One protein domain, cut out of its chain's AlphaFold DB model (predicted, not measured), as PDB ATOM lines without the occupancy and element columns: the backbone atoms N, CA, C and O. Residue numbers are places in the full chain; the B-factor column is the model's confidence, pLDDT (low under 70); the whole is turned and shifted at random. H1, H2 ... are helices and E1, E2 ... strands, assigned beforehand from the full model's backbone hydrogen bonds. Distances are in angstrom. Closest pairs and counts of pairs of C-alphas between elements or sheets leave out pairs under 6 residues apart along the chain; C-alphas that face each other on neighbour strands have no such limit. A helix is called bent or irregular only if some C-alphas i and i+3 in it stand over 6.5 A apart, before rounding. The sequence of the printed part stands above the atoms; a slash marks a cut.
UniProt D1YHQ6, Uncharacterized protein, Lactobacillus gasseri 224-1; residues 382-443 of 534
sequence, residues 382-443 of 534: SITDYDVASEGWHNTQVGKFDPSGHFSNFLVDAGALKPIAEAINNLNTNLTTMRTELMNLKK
ATOM      1  N   SER A 382       4.080  44.858  31.217       74.75
ATOM      2  CA  SER A 382       2.621  44.777  31.113       74.75
ATOM      3  C   SER A 382       2.078  43.655  31.989       74.75
ATOM      4  O   SER A 382       2.727  42.623  32.167       74.75
ATOM      5  N   ILE A 383       0.886  43.855  32.539       73.25
ATOM      6  CA  ILE A 383       0.121  42.798  33.196       73.25
ATOM      7  C   ILE A 383      -0.505  41.931  32.105       73.25
ATOM      8  O   ILE A 383      -1.190  42.462  31.233       73.25
ATOM      9  N   THR A 384      -0.305  40.615  32.170       73.25
ATOM     10  CA  THR A 384      -0.957  39.682  31.237       73.25
ATOM     11  C   THR A 384      -2.134  38.956  31.862       73.25
ATOM     12  O   THR A 384      -3.106  38.699  31.164       73.25
ATOM     13  N   ASP A 385      -2.072  38.689  33.169       76.62
ATOM     14  CA  ASP A 385      -3.109  37.953  33.888       76.62
ATOM     15  C   ASP A 385      -3.437  38.632  35.224       76.62
ATOM     16  O   ASP A 385      -2.540  38.942  36.020       76.62
ATOM     17  N   TYR A 386      -4.735  38.821  35.481       81.69
ATOM     18  CA  TYR A 386      -5.267  39.275  36.765       81.69
ATOM     19  C   TYR A 386      -6.042  38.142  37.431       81.69
ATOM     20  O   TYR A 386      -7.005  37.621  36.862       81.69
ATOM     21  N   ASP A 387      -5.625  37.757  38.631       85.19
ATOM     22  CA  ASP A 387      -6.336  36.776  39.431       85.19
ATOM     23  C   ASP A 387      -7.465  37.456  40.205       85.19
ATOM     24  O   ASP A 387      -7.260  38.175  41.183       85.19
ATOM     25  N   VAL A 388      -8.687  37.186  39.753       85.62
ATOM     26  CA  VAL A 388      -9.922  37.702  40.344       85.62
ATOM     27  C   VAL A 388     -10.114  37.218  41.784       85.62
ATOM     28  O   VAL A 388     -10.678  37.950  42.592       85.62
ATOM     29  N   ALA A 389      -9.649  36.014  42.132       83.38
ATOM     30  CA  ALA A 389      -9.869  35.443  43.460       83.38
ATOM     31  C   ALA A 389      -8.960  36.067  44.528       83.38
ATOM     32  O   ALA A 389      -9.388  36.243  45.668       83.38
ATOM     33  N   SER A 390      -7.719  36.400  44.165       83.56
ATOM     34  CA  SER A 390      -6.752  37.063  45.051       83.56
ATOM     35  C   SER A 390      -6.716  38.587  44.899       83.56
ATOM     36  O   SER A 390      -5.987  39.248  45.636       83.56
ATOM     37  N   GLU A 391      -7.491  39.141  43.959       80.44
ATOM     38  CA  GLU A 391      -7.471  40.559  43.566       80.44
ATOM     39  C   GLU A 391      -6.058  41.048  43.180       80.44
ATOM     40  O   GLU A 391      -5.680  42.198  43.435       80.44
ATOM     41  N   GLY A 392      -5.266  40.173  42.550       77.31
ATOM     42  CA  GLY A 392      -3.823  40.353  42.381       77.31
ATOM     43  C   GLY A 392      -3.276  40.044  40.985       77.31
ATOM     44  O   GLY A 392      -3.883  39.356  40.168       77.31
ATOM     45  N   TRP A 393      -2.076  40.562  40.711       79.50
ATOM     46  CA  TRP A 393      -1.311  40.309  39.483       79.50
ATOM     47  C   TRP A 393      -0.470  39.050  39.658       79.50
ATOM     48  O   TRP A 393       0.395  39.013  40.532       79.50
ATOM     49  N   HIS A 394      -0.677  38.036  38.821       71.88
ATOM     50  CA  HIS A 394       0.112  36.800  38.895       71.88
ATOM     51  C   HIS A 394       1.144  36.674  37.788       71.88
ATOM     52  O   HIS A 394       2.150  35.988  37.964       71.88
ATOM     53  N   ASN A 395       0.922  37.349  36.663       72.88
ATOM     54  CA  ASN A 395       1.793  37.226  35.516       72.88
ATOM     55  C   ASN A 395       2.043  38.589  34.881       72.88
ATOM     56  O   ASN A 395       1.129  39.402  34.698       72.88
ATOM     57  N   THR A 396       3.309  38.831  34.567       71.06
ATOM     58  CA  THR A 396       3.747  40.049  33.897       71.06
ATOM     59  C   THR A 396       4.601  39.674  32.704       71.06
ATOM     60  O   THR A 396       5.420  38.759  32.775       71.06
ATOM     61  N   GLN A 397       4.424  40.396  31.605       73.25
ATOM     62  CA  GLN A 397       5.246  40.249  30.416       73.25
ATOM     63  C   GLN A 397       5.999  41.542  30.162       73.25
ATOM     64  O   GLN A 397       5.422  42.631  30.119       73.25
ATOM     65  N   VAL A 398       7.300  41.396  29.955       72.19
ATOM     66  CA  VAL A 398       8.180  42.485  29.560       72.19
ATOM     67  C   VAL A 398       8.139  42.596  28.036       72.19
ATOM     68  O   VAL A 398       8.592  41.692  27.335       72.19
ATOM     69  N   GLY A 399       7.555  43.680  27.530       73.81
ATOM     70  CA  GLY A 399       7.509  44.007  26.104       73.81
ATOM     71  C   GLY A 399       8.430  45.177  25.769       73.81
ATOM     72  O   GLY A 399       8.903  45.886  26.659       73.81
ATOM     73  N   LYS A 400       8.658  45.409  24.479       76.25
ATOM     74  CA  LYS A 400       9.393  46.565  23.945       76.25
ATOM     75  C   LYS A 400       8.509  47.319  22.960       76.25
ATOM     76  O   LYS A 400       7.597  46.726  22.383       76.25
ATOM     77  N   PHE A 401       8.783  48.604  22.765       75.00
ATOM     78  CA  PHE A 401       8.193  49.335  21.648       75.00
ATOM     79  C   PHE A 401       8.712  48.776  20.323       75.00
ATOM     80  O   PHE A 401       9.883  48.404  20.209       75.00
ATOM     81  N   ASP A 402       7.846  48.725  19.321       75.75
ATOM     82  CA  ASP A 402       8.249  48.466  17.947       75.75
ATOM     83  C   ASP A 402       8.976  49.691  17.346       75.75
ATOM     84  O   ASP A 402       8.988  50.774  17.946       75.75
ATOM     85  N   PRO A 403       9.596  49.567  16.159       76.88
ATOM     86  CA  PRO A 403      10.291  50.681  15.511       76.88
ATOM     87  C   PRO A 403       9.413  51.902  15.187       76.88
ATOM     88  O   PRO A 403       9.950  52.966  14.887       76.88
ATOM     89  N   SER A 404       8.084  51.769  15.219       77.12
ATOM     90  CA  SER A 404       7.126  52.870  15.053       77.12
ATOM     91  C   SER A 404       6.712  53.503  16.388       77.12
ATOM     92  O   SER A 404       5.925  54.445  16.394       77.12
ATOM     93  N   GLY A 405       7.264  53.037  17.513       72.00
ATOM     94  CA  GLY A 405       6.949  53.530  18.851       72.00
ATOM     95  C   GLY A 405       5.653  52.958  19.423       72.00
ATOM     96  O   GLY A 405       5.108  53.524  20.369       72.00
ATOM     97  N   HIS A 406       5.132  51.862  18.868       74.62
ATOM     98  CA  HIS A 406       3.908  51.220  19.343       74.62
ATOM     99  C   HIS A 406       4.240  50.066  20.292       74.62
ATOM    100  O   HIS A 406       5.202  49.328  20.093       74.62
ATOM    101  N   PHE A 407       3.431  49.890  21.336       75.19
ATOM    102  CA  PHE A 407       3.537  48.751  22.246       75.19
ATOM    103  C   PHE A 407       2.488  47.703  21.861       75.19
ATOM    104  O   PHE A 407       1.318  48.041  21.691       75.19
ATOM    105  N   SER A 408       2.894  46.441  21.693       71.06
ATOM    106  CA  SER A 408       2.021  45.384  21.153       71.06
ATOM    107  C   SER A 408       0.863  44.999  22.077       71.06
ATOM    108  O   SER A 408      -0.160  44.508  21.604       71.06
ATOM    109  N   ASN A 409       1.020  45.213  23.385       70.62
ATOM    110  CA  ASN A 409       0.017  44.867  24.388       70.62
ATOM    111  C   ASN A 409      -0.742  46.124  24.839       70.62
ATOM    112  O   ASN A 409      -0.175  47.210  24.931       70.62
ATOM    113  N   PHE A 410      -2.022  45.985  25.190       68.00
ATOM    114  CA  PHE A 410      -2.733  47.072  25.861       68.00
ATOM    115  C   PHE A 410      -2.189  47.250  27.279       68.00
ATOM    116  O   PHE A 410      -2.135  46.304  28.062       68.00
ATOM    117  N   LEU A 411      -1.795  48.478  27.613       72.62
ATOM    118  CA  LEU A 411      -1.439  48.844  28.978       72.62
ATOM    119  C   LEU A 411      -2.733  49.101  29.748       72.62
ATOM    120  O   LEU A 411      -3.463  50.045  29.451       72.62
ATOM    121  N   VAL A 412      -3.028  48.233  30.709       72.31
ATOM    122  CA  VAL A 412      -4.177  48.390  31.601       72.31
ATOM    123  C   VAL A 412      -3.679  48.949  32.925       72.31
ATOM    124  O   VAL A 412      -2.701  48.450  33.484       72.31
ATOM    125  N   ASP A 413      -4.345  49.993  33.416       74.12
ATOM    126  CA  ASP A 413      -4.081  50.515  34.751       74.12
ATOM    127  C   ASP A 413      -4.433  49.452  35.795       74.12
ATOM    128  O   ASP A 413      -5.517  48.862  35.774       74.12
ATOM    129  N   ALA A 414      -3.510  49.225  36.724       67.38
ATOM    130  CA  ALA A 414      -3.670  48.236  37.773       67.38
ATOM    131  C   ALA A 414      -4.954  48.464  38.611       67.38
ATOM    132  O   ALA A 414      -5.694  47.539  38.943       67.38
ATOM    133  N   GLY A 415      -5.287  49.716  38.913       76.69
ATOM    134  CA  GLY A 415      -6.497  50.079  39.641       76.69
ATOM    135  C   GLY A 415      -7.795  49.839  38.865       76.69
ATOM    136  O   GLY A 415      -8.845  49.704  39.490       76.69
ATOM    137  N   ALA A 416      -7.758  49.739  37.532       83.44
ATOM    138  CA  ALA A 416      -8.964  49.590  36.716       83.44
ATOM    139  C   ALA A 416      -9.598  48.188  36.797       83.44
ATOM    140  O   ALA A 416     -10.802  48.048  36.581       83.44
ATOM    141  N   LEU A 417      -8.819  47.149  37.117       84.69
ATOM    142  CA  LEU A 417      -9.299  45.758  37.137       84.69
ATOM    143  C   LEU A 417      -9.878  45.328  38.492       84.69
ATOM    144  O   LEU A 417     -10.726  44.436  38.541       84.69
ATOM    145  N   LYS A 418      -9.497  46.007  39.580       85.25
ATOM    146  CA  LYS A 418      -9.968  45.695  40.937       85.25
ATOM    147  C   LYS A 418     -11.498  45.788  41.094       85.25
ATOM    148  O   LYS A 418     -12.085  44.811  41.554       85.25
ATOM    149  N   PRO A 419     -12.191  46.857  40.641       89.25
ATOM    150  CA  PRO A 419     -13.651  46.940  40.761       89.25
ATOM    151  C   PRO A 419     -14.388  45.846  39.975       89.25
ATOM    152  O   PRO A 419     -15.460  45.396  40.376       89.25
ATOM    153  N   ILE A 420     -13.814  45.403  38.850       87.88
ATOM    154  CA  ILE A 420     -14.376  44.322  38.031       87.88
ATOM    155  C   ILE A 420     -14.261  42.989  38.779       87.88
ATOM    156  O   ILE A 420     -15.235  42.238  38.836       87.88
ATOM    157  N   ALA A 421     -13.107  42.707  39.390       89.00
ATOM    158  CA  ALA A 421     -12.929  41.501  40.193       89.00
ATOM    159  C   ALA A 421     -13.838  41.476  41.428       89.00
ATOM    160  O   ALA A 421     -14.497  40.463  41.668       89.00
ATOM    161  N   GLU A 422     -13.964  42.595  42.146       90.38
ATOM    162  CA  GLU A 422     -14.904  42.729  43.267       90.38
ATOM    163  C   GLU A 422     -16.347  42.418  42.832       90.38
ATOM    164  O   GLU A 422     -17.061  41.660  43.493       90.38
ATOM    165  N   ALA A 423     -16.779  42.945  41.680       93.25
ATOM    166  CA  ALA A 423     -18.106  42.667  41.135       93.25
ATOM    167  C   ALA A 423     -18.304  41.175  40.806       93.25
ATOM    168  O   ALA A 423     -19.347  40.607  41.141       93.25
ATOM    169  N   ILE A 424     -17.310  40.519  40.199       93.69
ATOM    170  CA  ILE A 424     -17.357  39.080  39.894       93.69
ATOM    171  C   ILE A 424     -17.426  38.246  41.182       93.69
ATOM    172  O   ILE A 424     -18.248  37.332  41.277       93.69
ATOM    173  N   ASN A 425     -16.621  38.572  42.195       92.56
ATOM    174  CA  ASN A 425     -16.624  37.874  43.483       92.56
ATOM    175  C   ASN A 425     -17.971  38.015  44.211       92.56
ATOM    176  O   ASN A 425     -18.512  37.030  44.732       92.56
ATOM    177  N   ASN A 426     -18.572  39.205  44.166       93.62
ATOM    178  CA  ASN A 426     -19.915  39.443  44.694       93.62
ATOM    179  C   ASN A 426     -20.976  38.609  43.955       93.62
ATOM    180  O   ASN A 426     -21.825  37.977  44.588       93.62
ATOM    181  N   LEU A 427     -20.912  38.538  42.620       95.19
ATOM    182  CA  LEU A 427     -21.818  37.704  41.821       95.19
ATOM    183  C   LEU A 427     -21.666  36.209  42.140       95.19
ATOM    184  O   LEU A 427     -22.672  35.515  42.299       95.19
ATOM    185  N   ASN A 428     -20.435  35.713  42.289       93.75
ATOM    186  CA  ASN A 428     -20.161  34.319  42.653       93.75
ATOM    187  C   ASN A 428     -20.732  33.957  44.032       93.75
ATOM    188  O   ASN A 428     -21.309  32.877  44.214       93.75
ATOM    189  N   THR A 429     -20.627  34.880  44.990       94.19
ATOM    190  CA  THR A 429     -21.219  34.734  46.325       94.19
ATOM    191  C   THR A 429     -22.741  34.641  46.232       94.19
ATOM    192  O   THR A 429     -23.337  33.681  46.726       94.19
ATOM    193  N   ASN A 430     -23.374  35.567  45.506       95.56
ATOM    194  CA  ASN A 430     -24.824  35.578  45.310       95.56
ATOM    195  C   ASN A 430     -25.333  34.303  44.622       95.56
ATOM    196  O   ASN A 430     -26.330  33.721  45.053       95.56
ATOM    197  N   LEU A 431     -24.634  33.818  43.592       95.69
ATOM    198  CA  LEU A 431     -24.997  32.585  42.894       95.69
ATOM    199  C   LEU A 431     -24.918  31.358  43.814       95.69
ATOM    200  O   LEU A 431     -25.762  30.463  43.732       95.69
ATOM    201  N   THR A 432     -23.926  31.311  44.703       94.94
ATOM    202  CA  THR A 432     -23.774  30.230  45.690       94.94
ATOM    203  C   THR A 432     -24.928  30.230  46.693       94.94
ATOM    204  O   THR A 432     -25.511  29.175  46.974       94.94
ATOM    205  N   THR A 433     -25.332  31.413  47.163       94.44
ATOM    206  CA  THR A 433     -26.521  31.590  48.006       94.44
ATOM    207  C   THR A 433     -27.783  31.125  47.280       94.44
ATOM    208  O   THR A 433     -28.490  30.257  47.789       94.44
ATOM    209  N   MET A 434     -28.013  31.583  46.045       95.94
ATOM    210  CA  MET A 434     -29.169  31.167  45.241       95.94
ATOM    211  C   MET A 434     -29.219  29.654  45.007       95.94
ATOM    212  O   MET A 434     -30.285  29.047  45.097       95.94
ATOM    213  N   ARG A 435     -28.079  29.009  44.719       95.25
ATOM    214  CA  ARG A 435     -28.010  27.544  44.576       95.25
ATOM    215  C   ARG A 435     -28.427  26.839  45.864       95.25
ATOM    216  O   ARG A 435     -29.149  25.845  45.806       95.25
ATOM    217  N   THR A 436     -28.004  27.358  47.013       92.12
ATOM    218  CA  THR A 436     -28.363  26.819  48.331       92.12
ATOM    219  C   THR A 436     -29.856  26.974  48.608       92.12
ATOM    220  O   THR A 436     -30.518  26.011  48.996       92.12
ATOM    221  N   GLU A 437     -30.419  28.153  48.348       92.12
ATOM    222  CA  GLU A 437     -31.852  28.413  48.493       92.12
ATOM    223  C   GLU A 437     -32.696  27.547  47.555       92.12
ATOM    224  O   GLU A 437     -33.680  26.948  47.991       92.12
ATOM    225  N   LEU A 438     -32.277  27.391  46.295       93.12
ATOM    226  CA  LEU A 438     -32.941  26.518  45.331       93.12
ATOM    227  C   LEU A 438     -32.896  25.049  45.770       93.12
ATOM    228  O   LEU A 438     -33.901  24.349  45.656       93.12
ATOM    229  N   MET A 439     -31.762  24.571  46.292       89.75
ATOM    230  CA  MET A 439     -31.676  23.225  46.868       89.75
ATOM    231  C   MET A 439     -32.626  23.066  48.057       89.75
ATOM    232  O   MET A 439     -33.339  22.070  48.135       89.75
ATOM    233  N   ASN A 440     -32.689  24.052  48.953       88.25
ATOM    234  CA  ASN A 440     -33.614  24.033  50.085       88.25
ATOM    235  C   ASN A 440     -35.082  24.058  49.638       88.25
ATOM    236  O   ASN A 440     -35.914  23.405  50.264       88.25
ATOM    237  N   LEU A 441     -35.409  24.770  48.556       90.38
ATOM    238  CA  LEU A 441     -36.741  24.748  47.954       90.38
ATOM    239  C   LEU A 441     -37.064  23.363  47.387       90.38
ATOM    240  O   LEU A 441     -38.103  22.807  47.731       90.38
ATOM    241  N   LYS A 442     -36.160  22.778  46.588       90.62
ATOM    242  CA  LYS A 442     -36.331  21.423  46.038       90.62
ATOM    243  C   LYS A 442     -36.571  20.395  47.138       90.62
ATOM    244  O   LYS A 442     -37.525  19.635  47.042       90.62
ATOM    245  N   LYS A 443     -35.811  20.459  48.238       88.56
ATOM    246  CA  LYS A 443     -36.002  19.587  49.411       88.56
ATOM    247  C   LYS A 443     -37.385  19.681  50.061       88.56
ATOM    248  O   LYS A 443     -37.761  18.798  50.830       88.56
TER     249      LYS A 443
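This is residues 382 to 443 of the 534 residues of an uncharacterized protein of Lactobacillus gasseri 224-1 (UniProt D1YHQ6). A small two-stranded hairpin, E1 and E2, has the first part of one long helix, H1, near it, and the rest of that helix sticks out as an arm, residues 426 to 443. Between E2 and H1 the chain runs out to a far loop around Pro 403 and folds back to the hairpin. The printed part has 62 residues, with E1, E2 and H1 in that order along the chain; the sheet, order E1 - E2, is antiparallel, and the class is mixed, helices and strands. The whole is extended, with a radius of gyration of the C-alphas of 18.5 A and spans of 65 by 17 by 16 A, the arm making much of the length.

E1, residues 382 to 387, and E2, residues 392 to 400, form a hairpin, antiparallel with 162 degrees between their directions. C-alphas 383 and 396 face each other at 4.6 A; N 382 and O 397 are within hydrogen-bond range at 2.8 A, as are N 387 and O 392 at 2.8 A. E2 bends by 57 degrees at residue 395. H1, residues 414 to 443, comes closest to E1 at the C-alphas of Tyr 386 and Leu 417, 7.6 A apart. E2 and H1 are near each other, with 6 pairs of C-alphas within 10 A. In H1, 23 of 26 O i to N i+4 pairs are within hydrogen-bond range.

E1 begins at C-alpha 382 (2.621, 44.777, 31.113). E2 measures 23.5 A from first to last C-alpha. H1 measures 44.7 A and ends at C-alpha 443 (-36.002, 19.587, 49.411); it is irregular, but only just: C-alphas 416 and 419 are 6.7 A apart.

The two C-alphas farthest apart, those of Pro 403 and Lys 443, are 65.3 A apart. The printed part has no cut. The link from E1 to E2 is tight; that from E2 to H1, residues 401 to 413, is long. Residues 426 to 443 of H1 stand free. Mean pLDDT of the printed part is 82.7, and residues 410 and 414 are under 70.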